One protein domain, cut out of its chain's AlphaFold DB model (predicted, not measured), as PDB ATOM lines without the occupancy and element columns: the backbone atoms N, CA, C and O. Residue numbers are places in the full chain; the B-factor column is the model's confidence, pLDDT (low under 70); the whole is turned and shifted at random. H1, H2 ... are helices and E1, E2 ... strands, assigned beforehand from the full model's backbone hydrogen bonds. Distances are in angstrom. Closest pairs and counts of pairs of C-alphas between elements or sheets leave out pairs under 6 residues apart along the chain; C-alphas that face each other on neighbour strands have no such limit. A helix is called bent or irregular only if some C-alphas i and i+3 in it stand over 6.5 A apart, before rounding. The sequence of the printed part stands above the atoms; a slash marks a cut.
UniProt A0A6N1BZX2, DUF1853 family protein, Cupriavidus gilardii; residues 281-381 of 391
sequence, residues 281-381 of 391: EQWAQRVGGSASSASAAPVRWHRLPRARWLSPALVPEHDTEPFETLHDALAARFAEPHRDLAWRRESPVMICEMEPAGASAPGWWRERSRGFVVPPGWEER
ATOM      1  N   GLU A 281     -38.850   4.467  10.729       94.25
ATOM      2  CA  GLU A 281     -38.971   3.128  11.320       94.25
ATOM      3  C   GLU A 281     -40.196   3.003  12.241       94.25
ATOM      4  O   GLU A 281     -40.984   2.069  12.109       94.25
ATOM      5  N   GLN A 282     -40.401   3.967  13.144       93.81
ATOM      6  CA  GLN A 282     -41.544   3.965  14.065       93.81
ATOM      7  C   GLN A 282     -42.877   4.064  13.320       93.81
ATOM      8  O   GLN A 282     -43.857   3.415  13.690       93.81
ATOM      9  N   TRP A 283     -42.922   4.870  12.257       94.50
ATOM     10  CA  TRP A 283     -44.098   4.948  11.400       94.50
ATOM     11  C   TRP A 283     -44.373   3.606  10.709       94.50
ATOM     12  O   TRP A 283     -45.510   3.135  10.760       94.50
ATOM     13  N   ALA A 284     -43.348   2.937  10.169       93.62
ATOM     14  CA  ALA A 284     -43.494   1.615   9.562       93.62
ATOM     15  C   ALA A 284     -43.999   0.555  10.554       93.62
ATOM     16  O   ALA A 284     -44.931  -0.189  10.246       93.62
ATOM     17  N   GLN A 285     -43.457   0.534  11.775       91.38
ATOM     18  CA  GLN A 285     -43.919  -0.360  12.843       91.38
ATOM     19  C   GLN A 285     -45.397  -0.128  13.188       91.38
ATOM     20  O   GLN A 285     -46.154  -1.087  13.366       91.38
ATOM     21  N   ARG A 286     -45.840   1.135  13.245       86.31
ATOM     22  CA  ARG A 286     -47.242   1.479  13.529       86.31
ATOM     23  C   ARG A 286     -48.186   0.974  12.445       86.31
ATOM     24  O   ARG A 286     -49.226   0.408  12.773       86.31
ATOM     25  N   VAL A 287     -47.834   1.181  11.175       87.69
ATOM     26  CA  VAL A 287     -48.666   0.742  10.047       87.69
ATOM     27  C   VAL A 287     -48.698  -0.786   9.968       87.69
ATOM     28  O   VAL A 287     -49.783  -1.367   9.925       87.69
ATOM     29  N   GLY A 288     -47.542  -1.450  10.078       79.44
ATOM     30  CA  GLY A 288     -47.452  -2.915  10.094       79.44
ATOM     31  C   GLY A 288     -48.220  -3.566  11.253       79.44
ATOM     32  O   GLY A 288     -48.853  -4.603  11.074       79.44
ATOM     33  N   GLY A 289     -48.256  -2.928  12.428       68.94
ATOM     34  CA  GLY A 289     -49.035  -3.381  13.590       68.94
ATOM     35  C   GLY A 289     -50.551  -3.118  13.519       68.94
ATOM     36  O   GLY A 289     -51.282  -3.550  14.424       68.94
ATOM     37  N   SER A 290     -51.013  -2.396  12.491       60.22
ATOM     38  CA  SER A 290     -52.423  -2.074  12.207       60.22
ATOM     39  C   SER A 290     -53.041  -3.001  11.145       60.22
ATOM     40  O   SER A 290     -54.249  -3.235  11.151       60.22
ATOM     41  N   ALA A 291     -52.213  -3.600  10.281       53.84
ATOM     42  CA  ALA A 291     -52.628  -4.495   9.193       53.84
ATOM     43  C   ALA A 291     -53.224  -5.847   9.653       53.84
ATOM     44  O   ALA A 291     -53.697  -6.631   8.836       53.84
ATOM     45  N   SER A 292     -53.232  -6.134  10.957       48.72
ATOM     46  CA  SER A 292     -53.767  -7.370  11.546       48.72
ATOM     47  C   SER A 292     -55.285  -7.358  11.800       48.72
ATOM     48  O   SER A 292     -55.815  -8.329  12.339       48.72
ATOM     49  N   SER A 293     -56.012  -6.309  11.391       49.97
ATOM     50  CA  SER A 293     -57.482  -6.286  11.401       49.97
ATOM     51  C   SER A 293     -58.042  -6.550   9.999       49.97
ATOM     52  O   SER A 293     -58.028  -5.671   9.141       49.97
ATOM     53  N   ALA A 294     -58.575  -7.755   9.774       46.78
ATOM     54  CA  ALA A 294     -59.080  -8.254   8.485       46.78
ATOM     55  C   ALA A 294     -60.314  -7.513   7.905       46.78
ATOM     56  O   ALA A 294     -60.897  -7.971   6.927       46.78
ATOM     57  N   SER A 295     -60.732  -6.390   8.503       47.16
ATOM     58  CA  SER A 295     -61.947  -5.629   8.153       47.16
ATOM     59  C   SER A 295     -61.679  -4.140   7.855       47.16
ATOM     60  O   SER A 295     -62.597  -3.386   7.540       47.16
ATOM     61  N   ALA A 296     -60.430  -3.673   7.953       58.66
ATOM     62  CA  ALA A 296     -60.115  -2.275   7.662       58.66
ATOM     63  C   ALA A 296     -59.982  -2.044   6.146       58.66
ATOM     64  O   ALA A 296     -59.240  -2.751   5.464       58.66
ATOM     65  N   ALA A 297     -60.686  -1.036   5.622       63.00
ATOM     66  CA  ALA A 297     -60.483  -0.531   4.264       63.00
ATOM     67  C   ALA A 297     -58.996  -0.173   4.027       63.00
ATOM     68  O   ALA A 297     -58.308   0.209   4.981       63.00
ATOM     69  N   PRO A 298     -58.486  -0.268   2.782       67.19
ATOM     70  CA  PRO A 298     -57.087   0.026   2.490       67.19
ATOM     71  C   PRO A 298     -56.751   1.472   2.870       67.19
ATOM     72  O   PRO A 298     -57.312   2.421   2.324       67.19
ATOM     73  N   VAL A 299     -55.823   1.629   3.816       82.19
ATOM     74  CA  VAL A 299     -55.296   2.934   4.221       82.19
ATOM     75  C   VAL A 299     -54.391   3.447   3.108       82.19
ATOM     76  O   VAL A 299     -53.396   2.807   2.763       82.19
ATOM     77  N   ARG A 300     -54.728   4.611   2.555       94.12
ATOM     78  CA  ARG A 300     -53.892   5.311   1.575       94.12
ATOM     79  C   ARG A 300     -53.241   6.521   2.219       94.12
ATOM     80  O   ARG A 300     -53.698   7.021   3.246       94.12
ATOM     81  N   TRP A 301     -52.176   6.997   1.599       97.12
ATOM     82  CA  TRP A 301     -51.389   8.105   2.107       97.12
ATOM     83  C   TRP A 301     -51.241   9.207   1.068       97.12
ATOM     84  O   TRP A 301     -51.284   8.955  -0.130       97.12
ATOM     85  N   HIS A 302     -51.046  10.438   1.527       97.69
ATOM     86  CA  HIS A 302     -50.759  11.582   0.669       97.69
ATOM     87  C   HIS A 302     -49.579  12.371   1.237       97.69
ATOM     88  O   HIS A 302     -49.573  12.728   2.415       97.69
ATOM     89  N   ARG A 303     -48.574  12.679   0.412       97.25
ATOM     90  CA  ARG A 303     -47.507  13.627   0.780       97.25
ATOM     91  C   ARG A 303     -48.069  15.037   0.732       97.25
ATOM     92  O   ARG A 303     -48.348  15.523  -0.357       97.25
ATOM     93  N   LEU A 304     -48.176  15.718   1.871       96.75
ATOM     94  CA  LEU A 304     -48.761  17.056   1.913       96.75
ATOM     95  C   LEU A 304     -47.702  18.133   1.613       96.75
ATOM     96  O   LEU A 304     -46.815  18.378   2.448       96.75
ATOM     97  N   PRO A 305     -47.771  18.829   0.459       94.00
ATOM     98  CA  PRO A 305     -46.829  19.891   0.135       94.00
ATOM     99  C   PRO A 305     -46.956  21.049   1.122       94.00
ATOM    100  O   PRO A 305     -48.047  21.352   1.603       94.00
ATOM    101  N   ARG A 306     -45.857  21.774   1.368       92.25
ATOM    102  CA  ARG A 306     -45.842  22.923   2.297       92.25
ATOM    103  C   ARG A 306     -46.901  23.984   1.973       92.25
ATOM    104  O   ARG A 306     -47.394  24.646   2.878       92.25
ATOM    105  N   ALA A 307     -47.244  24.127   0.695       93.25
ATOM    106  CA  ALA A 307     -48.284  25.030   0.211       93.25
ATOM    107  C   ALA A 307     -49.694  24.691   0.738       93.25
ATOM    108  O   ALA A 307     -50.526  25.585   0.822       93.25
ATOM    109  N   ARG A 308     -49.941  23.434   1.130       95.69
ATOM    110  CA  ARG A 308     -51.240  22.913   1.592       95.69
ATOM    111  C   ARG A 308     -51.289  22.648   3.100       95.69
ATOM    112  O   ARG A 308     -52.143  21.916   3.577       95.69
ATOM    113  N   TRP A 309     -50.350  23.191   3.877       97.00
ATOM    114  CA  TRP A 309     -50.251  22.882   5.309       97.00
ATOM    115  C   TRP A 309     -51.327  23.543   6.181       97.00
ATOM    116  O   TRP A 309     -51.487  23.109   7.318       97.00
ATOM    117  N   LEU A 310     -52.049  24.565   5.702       97.31
ATOM    118  CA  LEU A 310     -53.071  25.247   6.509       97.31
ATOM    119  C   LEU A 310     -54.229  24.292   6.842       97.31
ATOM    120  O   LEU A 310     -54.302  23.783   7.962       97.31
ATOM    121  N   SER A 311     -55.088  24.001   5.864       96.94
ATOM    122  CA  SER A 311     -56.296  23.194   6.051       96.94
ATOM    123  C   SER A 311     -56.087  21.686   5.805       96.94
ATOM    124  O   SER A 311     -55.118  21.289   5.149       96.94
ATOM    125  N   PRO A 312     -56.962  20.814   6.353       97.00
ATOM    126  CA  PRO A 312     -57.083  19.401   5.985       97.00
ATOM    127  C   PRO A 312     -57.121  19.127   4.477       97.00
ATOM    128  O   PRO A 312     -57.761  19.844   3.699       97.00
ATOM    129  N   ALA A 313     -56.446  18.052   4.065       96.50
ATOM    130  CA  ALA A 313     -56.401  17.636   2.671       96.50
ATOM    131  C   ALA A 313     -57.722  16.988   2.222       96.50
ATOM    132  O   ALA A 313     -58.290  16.139   2.907       96.50
ATOM    133  N   LEU A 314     -58.162  17.355   1.020       95.88
ATOM    134  CA  LEU A 314     -59.162  16.639   0.235       95.88
ATOM    135  C   LEU A 314     -58.615  16.581  -1.189       95.88
ATOM    136  O   LEU A 314     -58.434  17.629  -1.816       95.88
ATOM    137  N   VAL A 315     -58.284  15.381  -1.655       95.88
ATOM    138  CA  VAL A 315     -57.545  15.150  -2.905       95.88
ATOM    139  C   VAL A 315     -58.187  14.015  -3.702       95.88
ATOM    140  O   VAL A 315     -58.843  13.156  -3.111       95.88
ATOM    141  N   PRO A 316     -58.049  13.992  -5.035       95.69
ATOM    142  CA  PRO A 316     -58.500  12.856  -5.827       95.69
ATOM    143  C   PRO A 316     -57.686  11.596  -5.495       95.69
ATOM    144  O   PRO A 316     -56.539  11.671  -5.062       95.69
ATOM    145  N   GLU A 317     -58.256  10.417  -5.735       94.94
ATOM    146  CA  GLU A 317     -57.612   9.134  -5.420       94.94
ATOM    147  C   GLU A 317     -56.227   8.969  -6.057       94.94
ATOM    148  O   GLU A 317     -55.325   8.420  -5.425       94.94
ATOM    149  N   HIS A 318     -56.022   9.480  -7.273       95.44
ATOM    150  CA  HIS A 318     -54.734   9.380  -7.964       95.44
ATOM    151  C   HIS A 318     -53.603  10.177  -7.291       95.44
ATOM    152  O   HIS A 318     -52.439   9.881  -7.540       95.44
ATOM    153  N   ASP A 319     -53.931  11.136  -6.419       96.06
ATOM    154  CA  ASP A 319     -52.957  11.881  -5.607       96.06
ATOM    155  C   ASP A 319     -52.594  11.144  -4.307       96.06
ATOM    156  O   ASP A 319     -51.815  11.646  -3.492       96.06
ATOM    157  N   THR A 320     -53.170   9.964  -4.079       96.62
ATOM    158  CA  THR A 320     -52.882   9.128  -2.913       96.62
ATOM    159  C   THR A 320     -52.104   7.881  -3.324       96.62
ATOM    160  O   THR A 320     -52.308   7.326  -4.402       96.62
ATOM    161  N   GLU A 321     -51.234   7.393  -2.449       95.94
ATOM    162  CA  GLU A 321     -50.331   6.266  -2.691       95.94
ATOM    163  C   GLU A 321     -50.447   5.207  -1.573       95.94
ATOM    164  O   GLU A 321     -50.807   5.542  -0.436       95.94
ATOM    165  N   PRO A 322     -50.182   3.919  -1.865       94.62
ATOM    166  CA  PRO A 322     -50.031   2.886  -0.841       94.62
ATOM    167  C   PRO A 322     -48.888   3.200   0.131       94.62
ATOM    168  O   PRO A 322     -47.966   3.956  -0.189       94.62
ATOM    169  N   PHE A 323     -48.931   2.585   1.314       94.31
ATOM    170  CA  PHE A 323     -47.916   2.777   2.350       94.31
ATOM    171  C   PHE A 323     -46.504   2.463   1.845       94.31
ATOM    172  O   PHE A 323     -45.597   3.263   2.053       94.31
ATOM    173  N   GLU A 324     -46.328   1.339   1.154       94.31
ATOM    174  CA  GLU A 324     -45.037   0.825   0.693       94.31
ATOM    175  C   GLU A 324     -44.380   1.805  -0.283       94.31
ATOM    176  O   GLU A 324     -43.219   2.174  -0.123       94.31
ATOM    177  N   THR A 325     -45.159   2.322  -1.241       95.56
ATOM    178  CA  THR A 325     -44.694   3.328  -2.206       95.56
ATOM    179  C   THR A 325     -44.242   4.609  -1.506       95.56
ATOM    180  O   THR A 325     -43.160   5.133  -1.799       95.56
ATOM    181  N   LEU A 326     -45.033   5.097  -0.543       96.56
ATOM    182  CA  LEU A 326     -44.677   6.294   0.214       96.56
ATOM    183  C   LEU A 326     -43.416   6.075   1.038       96.56
ATOM    184  O   LEU A 326     -42.491   6.891   0.987       96.56
ATOM    185  N   HIS A 327     -43.385   4.968   1.769       96.50
ATOM    186  CA  HIS A 327     -42.290   4.575   2.631       96.50
ATOM    187  C   HIS A 327     -40.971   4.485   1.870       96.50
ATOM    188  O   HIS A 327     -40.012   5.154   2.259       96.50
ATOM    189  N   ASP A 328     -40.930   3.765   0.752       96.25
ATOM    190  CA  ASP A 328     -39.706   3.577  -0.029       96.25
ATOM    191  C   ASP A 328     -39.176   4.899  -0.582       96.25
ATOM    192  O   ASP A 328     -37.980   5.188  -0.505       96.25
ATOM    193  N   ALA A 329     -40.061   5.775  -1.060       95.88
ATOM    194  CA  ALA A 329     -39.626   7.079  -1.539       95.88
ATOM    195  C   ALA A 329     -39.276   8.070  -0.408       95.88
ATOM    196  O   ALA A 329     -38.532   9.020  -0.656       95.88
ATOM    197  N   LEU A 330     -39.749   7.881   0.832       96.25
ATOM    198  CA  LEU A 330     -39.220   8.605   2.000       96.25
ATOM    199  C   LEU A 330     -37.860   8.050   2.441       96.25
ATOM    200  O   LEU A 330     -36.967   8.839   2.748       96.25
ATOM    201  N   ALA A 331     -37.672   6.730   2.406       95.88
ATOM    202  CA  ALA A 331     -36.391   6.085   2.675       95.88
ATOM    203  C   ALA A 331     -35.313   6.585   1.702       95.88
ATOM    204  O   ALA A 331     -34.277   7.091   2.134       95.88
ATOM    205  N   ALA A 332     -35.601   6.555   0.396       94.19
ATOM    206  CA  ALA A 332     -34.711   7.077  -0.638       94.19
ATOM    207  C   ALA A 332     -34.414   8.572  -0.442       94.19
ATOM    208  O   ALA A 332     -33.266   9.000  -0.546       94.19
ATOM    209  N   ARG A 333     -35.430   9.373  -0.087       93.56
ATOM    210  CA  ARG A 333     -35.257  10.804   0.205       93.56
ATOM    211  C   ARG A 333     -34.313  11.050   1.385       93.56
ATOM    212  O   ARG A 333     -33.509  11.978   1.328       93.56
ATOM    213  N   PHE A 334     -34.432  10.281   2.464       94.06
ATOM    214  CA  PHE A 334     -33.588  10.446   3.650       94.06
ATOM    215  C   PHE A 334     -32.186   9.856   3.475       94.06
ATOM    216  O   PHE A 334     -31.267  10.278   4.174       94.06
ATOM    217  N   ALA A 335     -32.009   8.951   2.512       91.25
ATOM    218  CA  ALA A 335     -30.718   8.414   2.103       91.25
ATOM    219  C   ALA A 335     -30.014   9.237   1.000       91.25
ATOM    220  O   ALA A 335     -28.962   8.818   0.529       91.25
ATOM    221  N   GLU A 336     -30.570  10.386   0.587       88.62
ATOM    222  CA  GLU A 336     -30.072  11.215  -0.523       88.62
ATOM    223  C   GLU A 336     -28.568  11.554  -0.379       88.62
ATOM    224  O   GLU A 336     -28.191  12.325   0.519       88.62
ATOM    225  N   PRO A 337     -27.692  11.001  -1.245       82.38
ATOM    226  CA  PRO A 337     -26.247  11.173  -1.123       82.38
ATOM    227  C   PRO A 337     -25.757  12.528  -1.652       82.38
ATOM    228  O   PRO A 337     -24.673  12.984  -1.267       82.38
ATOM    229  N   HIS A 338     -26.519  13.190  -2.531       80.88
ATOM    230  CA  HIS A 338     -26.077  14.417  -3.186       80.88
ATOM    231  C   HIS A 338     -26.121  15.622  -2.236       80.88
ATOM    232  O   HIS A 338     -27.172  16.012  -1.727       80.88
ATOM    233  N   ARG A 339     -24.964  16.268  -2.036       76.25
ATOM    234  CA  ARG A 339     -24.822  17.427  -1.134       76.25
ATOM    235  C   ARG A 339     -25.704  18.612  -1.531       76.25
ATOM    236  O   ARG A 339     -26.249  19.265  -0.648       76.25
ATOM    237  N   ASP A 340     -25.912  18.841  -2.824       76.25
ATOM    238  CA  ASP A 340     -26.766  19.933  -3.317       76.25
ATOM    239  C   ASP A 340     -28.253  19.716  -2.981       76.25
ATOM    240  O   ASP A 340     -29.053  20.651  -2.943       76.25
ATOM    241  N   LEU A 341     -28.621  18.473  -2.660       75.00
ATOM    242  CA  LEU A 341     -29.941  18.076  -2.190       75.00
ATOM    243  C   LEU A 341     -29.945  17.747  -0.689       75.00
ATOM    244  O   LEU A 341     -30.902  17.151  -0.203       75.00
ATOM    245  N   ALA A 342     -28.939  18.191   0.077       74.44
ATOM    246  CA  ALA A 342     -28.844  17.952   1.520       74.44
ATOM    247  C   ALA A 342     -30.064  18.461   2.309       74.44
ATOM    248  O   ALA A 342     -30.414  17.907   3.343       74.44
ATOM    249  N   TRP A 343     -30.791  19.462   1.814       76.06
ATOM    250  CA  TRP A 343     -32.057  19.861   2.435       76.06
ATOM    251  C   TRP A 343     -33.094  18.719   2.432       76.06
ATOM    252  O   TRP A 343     -33.920  18.628   3.338       76.06
ATOM    253  N   ARG A 344     -33.053  17.808   1.445       73.12
ATOM    254  CA  ARG A 344     -33.993  16.685   1.333       73.12
ATOM    255  C   ARG A 344     -33.829  15.663   2.451       73.12
ATOM    256  O   ARG A 344     -34.847  15.233   2.991       73.12
ATOM    257  N   ARG A 345     -32.584  15.332   2.810       79.88
ATOM    258  CA  ARG A 345     -32.266  14.386   3.895       79.88
ATOM    259  C   ARG A 345     -32.459  14.991   5.288       79.88
ATOM    260  O   ARG A 345     -32.512  14.265   6.268       79.88
ATOM    261  N   GLU A 346     -32.546  16.318   5.393       82.75
ATOM    262  CA  GLU A 346     -32.557  17.020   6.681       82.75
ATOM    263  C   GLU A 346     -33.933  17.557   7.086       82.75
ATOM    264  O   GLU A 346     -34.144  17.814   8.275       82.75
ATOM    265  N   SER A 347     -34.863  17.707   6.139       88.56
ATOM    266  CA  SER A 347     -36.205  18.238   6.390       88.56
ATOM    267  C   SER A 347     -37.244  17.136   6.645       88.56
ATOM    268  O   SER A 347     -37.398  16.251   5.798       88.56
ATOM    269  N   PRO A 348     -38.032  17.234   7.735       96.31
ATOM    270  CA  PRO A 348     -39.238  16.430   7.925       96.31
ATOM    271  C   PRO A 348     -40.215  16.536   6.754       96.31
ATOM    272  O   PRO A 348     -40.345  17.597   6.134       96.31
ATOM    273  N   VAL A 349     -40.948  15.455   6.488       97.19
ATOM    274  CA  VAL A 349     -41.997  15.407   5.460       97.19
ATOM    275  C   VAL A 349     -43.356  15.265   6.129       97.19
ATOM    276  O   VAL A 349     -43.550  14.361   6.937       97.19
ATOM    277  N   MET A 350     -44.287  16.163   5.798       98.19
ATOM    278  CA  MET A 350     -45.671  16.054   6.253       98.19
ATOM    279  C   MET A 350     -46.429  15.087   5.345       98.19
ATOM    280  O   MET A 350     -46.399  15.232   4.121       98.19
ATOM    281  N   ILE A 351     -47.105  14.119   5.949       98.12
ATOM    282  CA  ILE A 351     -47.951  13.154   5.259       98.12
ATOM    283  C   ILE A 351     -49.329  13.108   5.913       98.12
ATOM    284  O   ILE A 351     -49.466  13.349   7.115       98.12
ATOM    285  N   CYS A 352     -50.332  12.781   5.114       97.75
ATOM    286  CA  CYS A 352     -51.699  12.579   5.553       97.75
ATOM    287  C   CYS A 352     -52.073  11.113   5.382       97.75
ATOM    288  O   CYS A 352     -51.815  10.513   4.337       97.75
ATOM    289  N   GLU A 353     -52.686  10.559   6.412       96.50
ATOM    290  CA  GLU A 353     -53.451   9.331   6.315       96.50
ATOM    291  C   GLU A 353     -54.820   9.668   5.729       96.50
ATOM    292  O   GLU A 353     -55.496  10.587   6.204       96.50
ATOM    293  N   MET A 354     -55.216   8.938   4.695       95.56
ATOM    294  CA  MET A 354     -56.367   9.268   3.871       95.56
ATOM    295  C   MET A 354     -57.462   8.217   4.027       95.56
ATOM    296  O   MET A 354     -57.190   7.020   4.120       95.56
ATOM    297  N   GLU A 355     -58.709   8.670   3.976       92.81
ATOM    298  CA  GLU A 355     -59.894   7.820   3.879       92.81
ATOM    299  C   GLU A 355     -60.797   8.283   2.726       92.81
ATOM    300  O   GLU A 355     -60.748   9.459   2.348       92.81
ATOM    301  N   PRO A 356     -61.632   7.402   2.148       92.75
ATOM    302  CA  PRO A 356     -62.599   7.814   1.140       92.75
ATOM    303  C   PRO A 356     -63.513   8.922   1.680       92.75
ATOM    304  O   PRO A 356     -64.038   8.816   2.788       92.75
ATOM    305  N   ALA A 357     -63.759   9.966   0.886       89.94
ATOM    306  CA  ALA A 357     -64.610  11.094   1.278       89.94
ATOM    307  C   ALA A 357     -66.113  10.741   1.363       89.94
ATOM    308  O   ALA A 357     -66.931  11.575   1.746       89.94
ATOM    309  N   GLY A 358     -66.478   9.496   1.040       85.00
ATOM    310  CA  GLY A 358     -67.840   8.977   1.100       85.00
ATOM    311  C   GLY A 358     -68.624   9.161  -0.200       85.00
ATOM    312  O   GLY A 358     -68.110   9.619  -1.220       85.00
ATOM    313  N   ALA A 359     -69.903   8.777  -0.167       81.62
ATOM    314  CA  ALA A 359     -70.765   8.737  -1.352       81.62
ATOM    315  C   ALA A 359     -71.055  10.119  -1.968       81.62
ATOM    316  O   ALA A 359     -71.410  10.201  -3.140       81.62
ATOM    317  N   SER A 360     -70.899  11.202  -1.200       78.94
ATOM    318  CA  SER A 360     -71.098  12.579  -1.668       78.94
ATOM    319  C   SER A 360     -69.948  13.108  -2.534       78.94
ATOM    320  O   SER A 360     -70.133  14.095  -3.241       78.94
ATOM    321  N   ALA A 361     -68.777  12.462  -2.503       84.44
ATOM    322  CA  ALA A 361     -67.606  12.833  -3.294       84.44
ATOM    323  C   ALA A 361     -66.841  11.574  -3.756       84.44
ATOM    324  O   ALA A 361     -65.724  11.316  -3.300       84.44
ATOM    325  N   PRO A 362     -67.428  10.755  -4.652       88.06
ATOM    326  CA  PRO A 362     -66.788   9.530  -5.125       88.06
ATOM    327  C   PRO A 362     -65.468   9.839  -5.845       88.06
ATOM    328  O   PRO A 362     -65.366  10.812  -6.591       88.06
ATOM    329  N   GLY A 363     -64.445   9.014  -5.605       91.31
ATOM    330  CA  GLY A 363     -63.092   9.209  -6.146       91.31
ATOM    331  C   GLY A 363     -62.260  10.278  -5.426       91.31
ATOM    332  O   GLY A 363     -61.101  10.483  -5.786       91.31
ATOM    333  N   TRP A 364     -62.812  10.936  -4.402       93.56
ATOM    334  CA  TRP A 364     -62.075  11.842  -3.527       93.56
ATOM    335  C   TRP A 364     -61.743  11.178  -2.195       93.56
ATOM    336  O   TRP A 364     -62.500  10.368  -1.660       93.56
ATOM    337  N   TRP A 365     -60.597  11.564  -1.656       95.06
ATOM    338  CA  TRP A 365     -60.050  11.093  -0.398       95.06
ATOM    339  C   TRP A 365     -59.819  12.281   0.520       95.06
ATOM    340  O   TRP A 365     -59.207  13.277   0.124       95.06
ATOM    341  N   ARG A 366     -60.312  12.175   1.750       94.38
ATOM    342  CA  ARG A 366     -60.172  13.199   2.783       94.38
ATOM    343  C   ARG A 366     -59.165  12.769   3.834       94.38
ATOM    344  O   ARG A 366     -58.959  11.584   4.088       94.38
ATOM    345  N   GLU A 367     -58.533  13.756   4.441       96.12
ATOM    346  CA  GLU A 367     -57.592  13.544   5.525       96.12
ATOM    347  C   GLU A 367     -58.293  12.993   6.774       96.12
ATOM    348  O   GLU A 367     -59.232  13.595   7.311       96.12
ATOM    349  N   ARG A 368     -57.780  11.862   7.262       94.19
ATOM    350  CA  ARG A 368     -58.136  11.275   8.556       94.19
ATOM    351  C   ARG A 368     -57.211  11.773   9.660       94.19
ATOM    352  O   ARG A 368     -57.667  12.168  10.729       94.19
ATOM    353  N   SER A 369     -55.908  11.752   9.390       95.31
ATOM    354  CA  SER A 369     -54.871  12.262  10.283       95.31
ATOM    355  C   SER A 369     -53.710  12.828   9.471       95.31
ATOM    356  O   SER A 369     -53.507  12.446   8.319       95.31
ATOM    357  N   ARG A 370     -52.911  13.708  10.074       97.75
ATOM    358  CA  ARG A 370     -51.643  14.166   9.495       97.75
ATOM    359  C   ARG A 370     -50.501  14.016  10.475       97.75
ATOM    360  O   ARG A 370     -50.682  14.127  11.690       97.75
ATOM    361  N   GLY A 371     -49.307  13.843   9.936       97.81
ATOM    362  CA  GLY A 371     -48.111  13.844  10.745       97.81
ATOM    363  C   GLY A 371     -46.831  14.092   9.983       97.81
ATOM    364  O   GLY A 371     -46.802  14.127   8.756       97.81
ATOM    365  N   PHE A 372     -45.761  14.286  10.741       98.44
ATOM    366  CA  PHE A 372     -44.414  14.403  10.210       98.44
ATOM    367  C   PHE A 372     -43.673  13.077  10.322       98.44
ATOM    368  O   PHE A 372     -43.511  12.538  11.417       98.44
ATOM    369  N   VAL A 373     -43.129  12.610   9.202       98.06
ATOM    370  CA  VAL A 373     -42.044  11.630   9.220       98.06
ATOM    371  C   VAL A 373     -40.731  12.406   9.233       98.06
ATOM    372  O   VAL A 373     -40.450  13.189   8.318       98.06
ATOM    373  N   VAL A 374     -39.950  12.237  10.298       97.19
ATOM    374  CA  VAL A 374     -38.689  12.962  10.495       97.19
ATOM    375  C   VAL A 374     -37.490  12.127  10.026       97.19
ATOM    376  O   VAL A 374     -37.500  10.902  10.190       97.19
ATOM    377  N   PRO A 375     -36.446  12.760   9.461       95.50
ATOM    378  CA  PRO A 375     -35.240  12.047   9.059       95.50
ATOM    379  C   PRO A 375     -34.404  11.590  10.266       95.50
ATOM    380  O   PRO A 375     -34.537  12.150  11.365       95.50
ATOM    381  N   PRO A 376     -33.487  10.623  10.069       93.25
ATOM    382  CA  PRO A 376     -32.516  10.232  11.087       93.25
ATOM    383  C   PRO A 376     -31.771  11.440  11.680       93.25
ATOM    384  O   PRO A 376     -31.393  12.373  10.972       93.25
ATOM    385  N   GLY A 377     -31.587  11.443  13.003       92.81
ATOM    386  CA  GLY A 377     -30.893  12.517  13.726       92.81
ATOM    387  C   GLY A 377     -31.670  13.834  13.874       92.81
ATOM    388  O   GLY A 377     -31.176  14.751  14.529       92.81
ATOM    389  N   TRP A 378     -32.883  13.967  13.317       95.81
ATOM    390  CA  TRP A 378     -33.689  15.185  13.484       95.81
ATOM    391  C   TRP A 378     -33.995  15.487  14.955       95.81
ATOM    392  O   TRP A 378     -33.802  16.613  15.402       95.81
ATOM    393  N   GLU A 379     -34.414  14.474  15.709       95.00
ATOM    394  CA  GLU A 379     -34.780  14.612  17.121       95.00
ATOM    395  C   GLU A 379     -33.596  15.039  17.997       95.00
ATOM    396  O   GLU A 379     -33.746  15.902  18.857       95.00
ATOM    397  N   GLU A 380     -32.406  14.500  17.738       94.50
ATOM    398  CA  GLU A 380     -31.182  14.892  18.439       94.50
ATOM    399  C   GLU A 380     -30.847  16.369  18.183       94.50
ATOM    400  O   GLU A 380     -30.636  17.147  19.114       94.50
ATOM    401  N   ARG A 381     -30.917  16.808  16.920       94.69
ATOM    402  CA  ARG A 381     -30.744  18.228  16.574       94.69
ATOM    403  C   ARG A 381     -31.827  19.112  17.203       94.69
ATOM    404  O   ARG A 381     -31.543  20.248  17.579       94.69
TER     405      ARG A 381
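What this domain is: This is residues 281 to 381 of the 391 residues of the protein "DUF1853 family protein" of Cupriavidus gilardii (UniProt A0A6N1BZX2). A curled, strongly twisted sheet of four strands, built round the long hairpin of E3 and E4, has the helix H2 lying lengthwise over one face. H1 runs close alongside H2 and only grazes the sheet; H3 and H4 lie near one end of the long axis, and the turn between E3 and E4, residues 357 to 363, lies at the other. The printed part has 101 residues with four named helices and four named strands, in the order H1 E1 E2 H2 H3 E3 E4 H4. The sheet's order is E1 E3 E4 E2, all antiparallel, and the class is mixed, helices and strands. The whole is only just compact, close to loose, with a radius of gyration of the C-alphas of 14.8 A and spans of 46 by 33 by 21 A.

Where its parts are: Start in the sheet at C-alpha 349, (-41.997, 15.407, 5.460), where E3 begins; it runs 22.4 A through residues 349 to 356. E4, residues 364 to 374, covers 27.3 A and bends by 68 degrees at residue 368. The edge strands are E1, residues 300 to 303, and E2, residues 314 to 316. Find H2 from C-alpha 323 at (-47.916, 2.777, 2.350) to C-alpha 334, 16.3 A. H1 is residues 281 to 288, H3 residues 339 to 346, and H4 residues 378 to 381, ending at (-30.744, 18.228, 16.574). H3 is irregular: C-alphas 340 and 343 are 7.8 A apart.

How they stand to each other: Look first at the hairpin E3 and E4, where N 351 and O 371 are 2.8 A apart, within hydrogen-bond range. Beside E3, N 302 of E1 and O 352 are 2.9 A apart; beside E4, N 315 of E2 and O 365 are 2.9 A apart. H2 is on the sheet at a height of 9.4 A, over E3 and along the strands, at 8 degrees to E3 on the local plane; helix and sheet make two layers, with H2 on one face. E2, H2 and H3, and E3 form a split strand-helix-strand unit, two strands running the same way with E4 between them, and its crossover is right-handed. H1 and H2 are close but not clearly touching, the closest C-alphas being those of Ala 284 and His 327 at 7.6 A, with a shallow tilt of 7 degrees, opposite ways. H2 touches H3 with residues 333 to 334 alone, C-alphas of Phe 334 and Arg 345 4.2 A apart. H3 and H4 are not on the sheet. In H1 and H2 every O i to N i+4 pair is within hydrogen-bond range; in H3 1 of 4 is, beside 4 of 5 O i to N i+3 pairs, and H4 is too short for an i+4 pair.

The domain as a whole: The two farthest C-alphas, of Arg 339 and Ala 359, are 46.8 A apart. The printed part has no cut, and its one long link is H1 to E1. Confidence is low, under 70, at residues 289 to 298; the mean pLDDT of the printed part is 88.6.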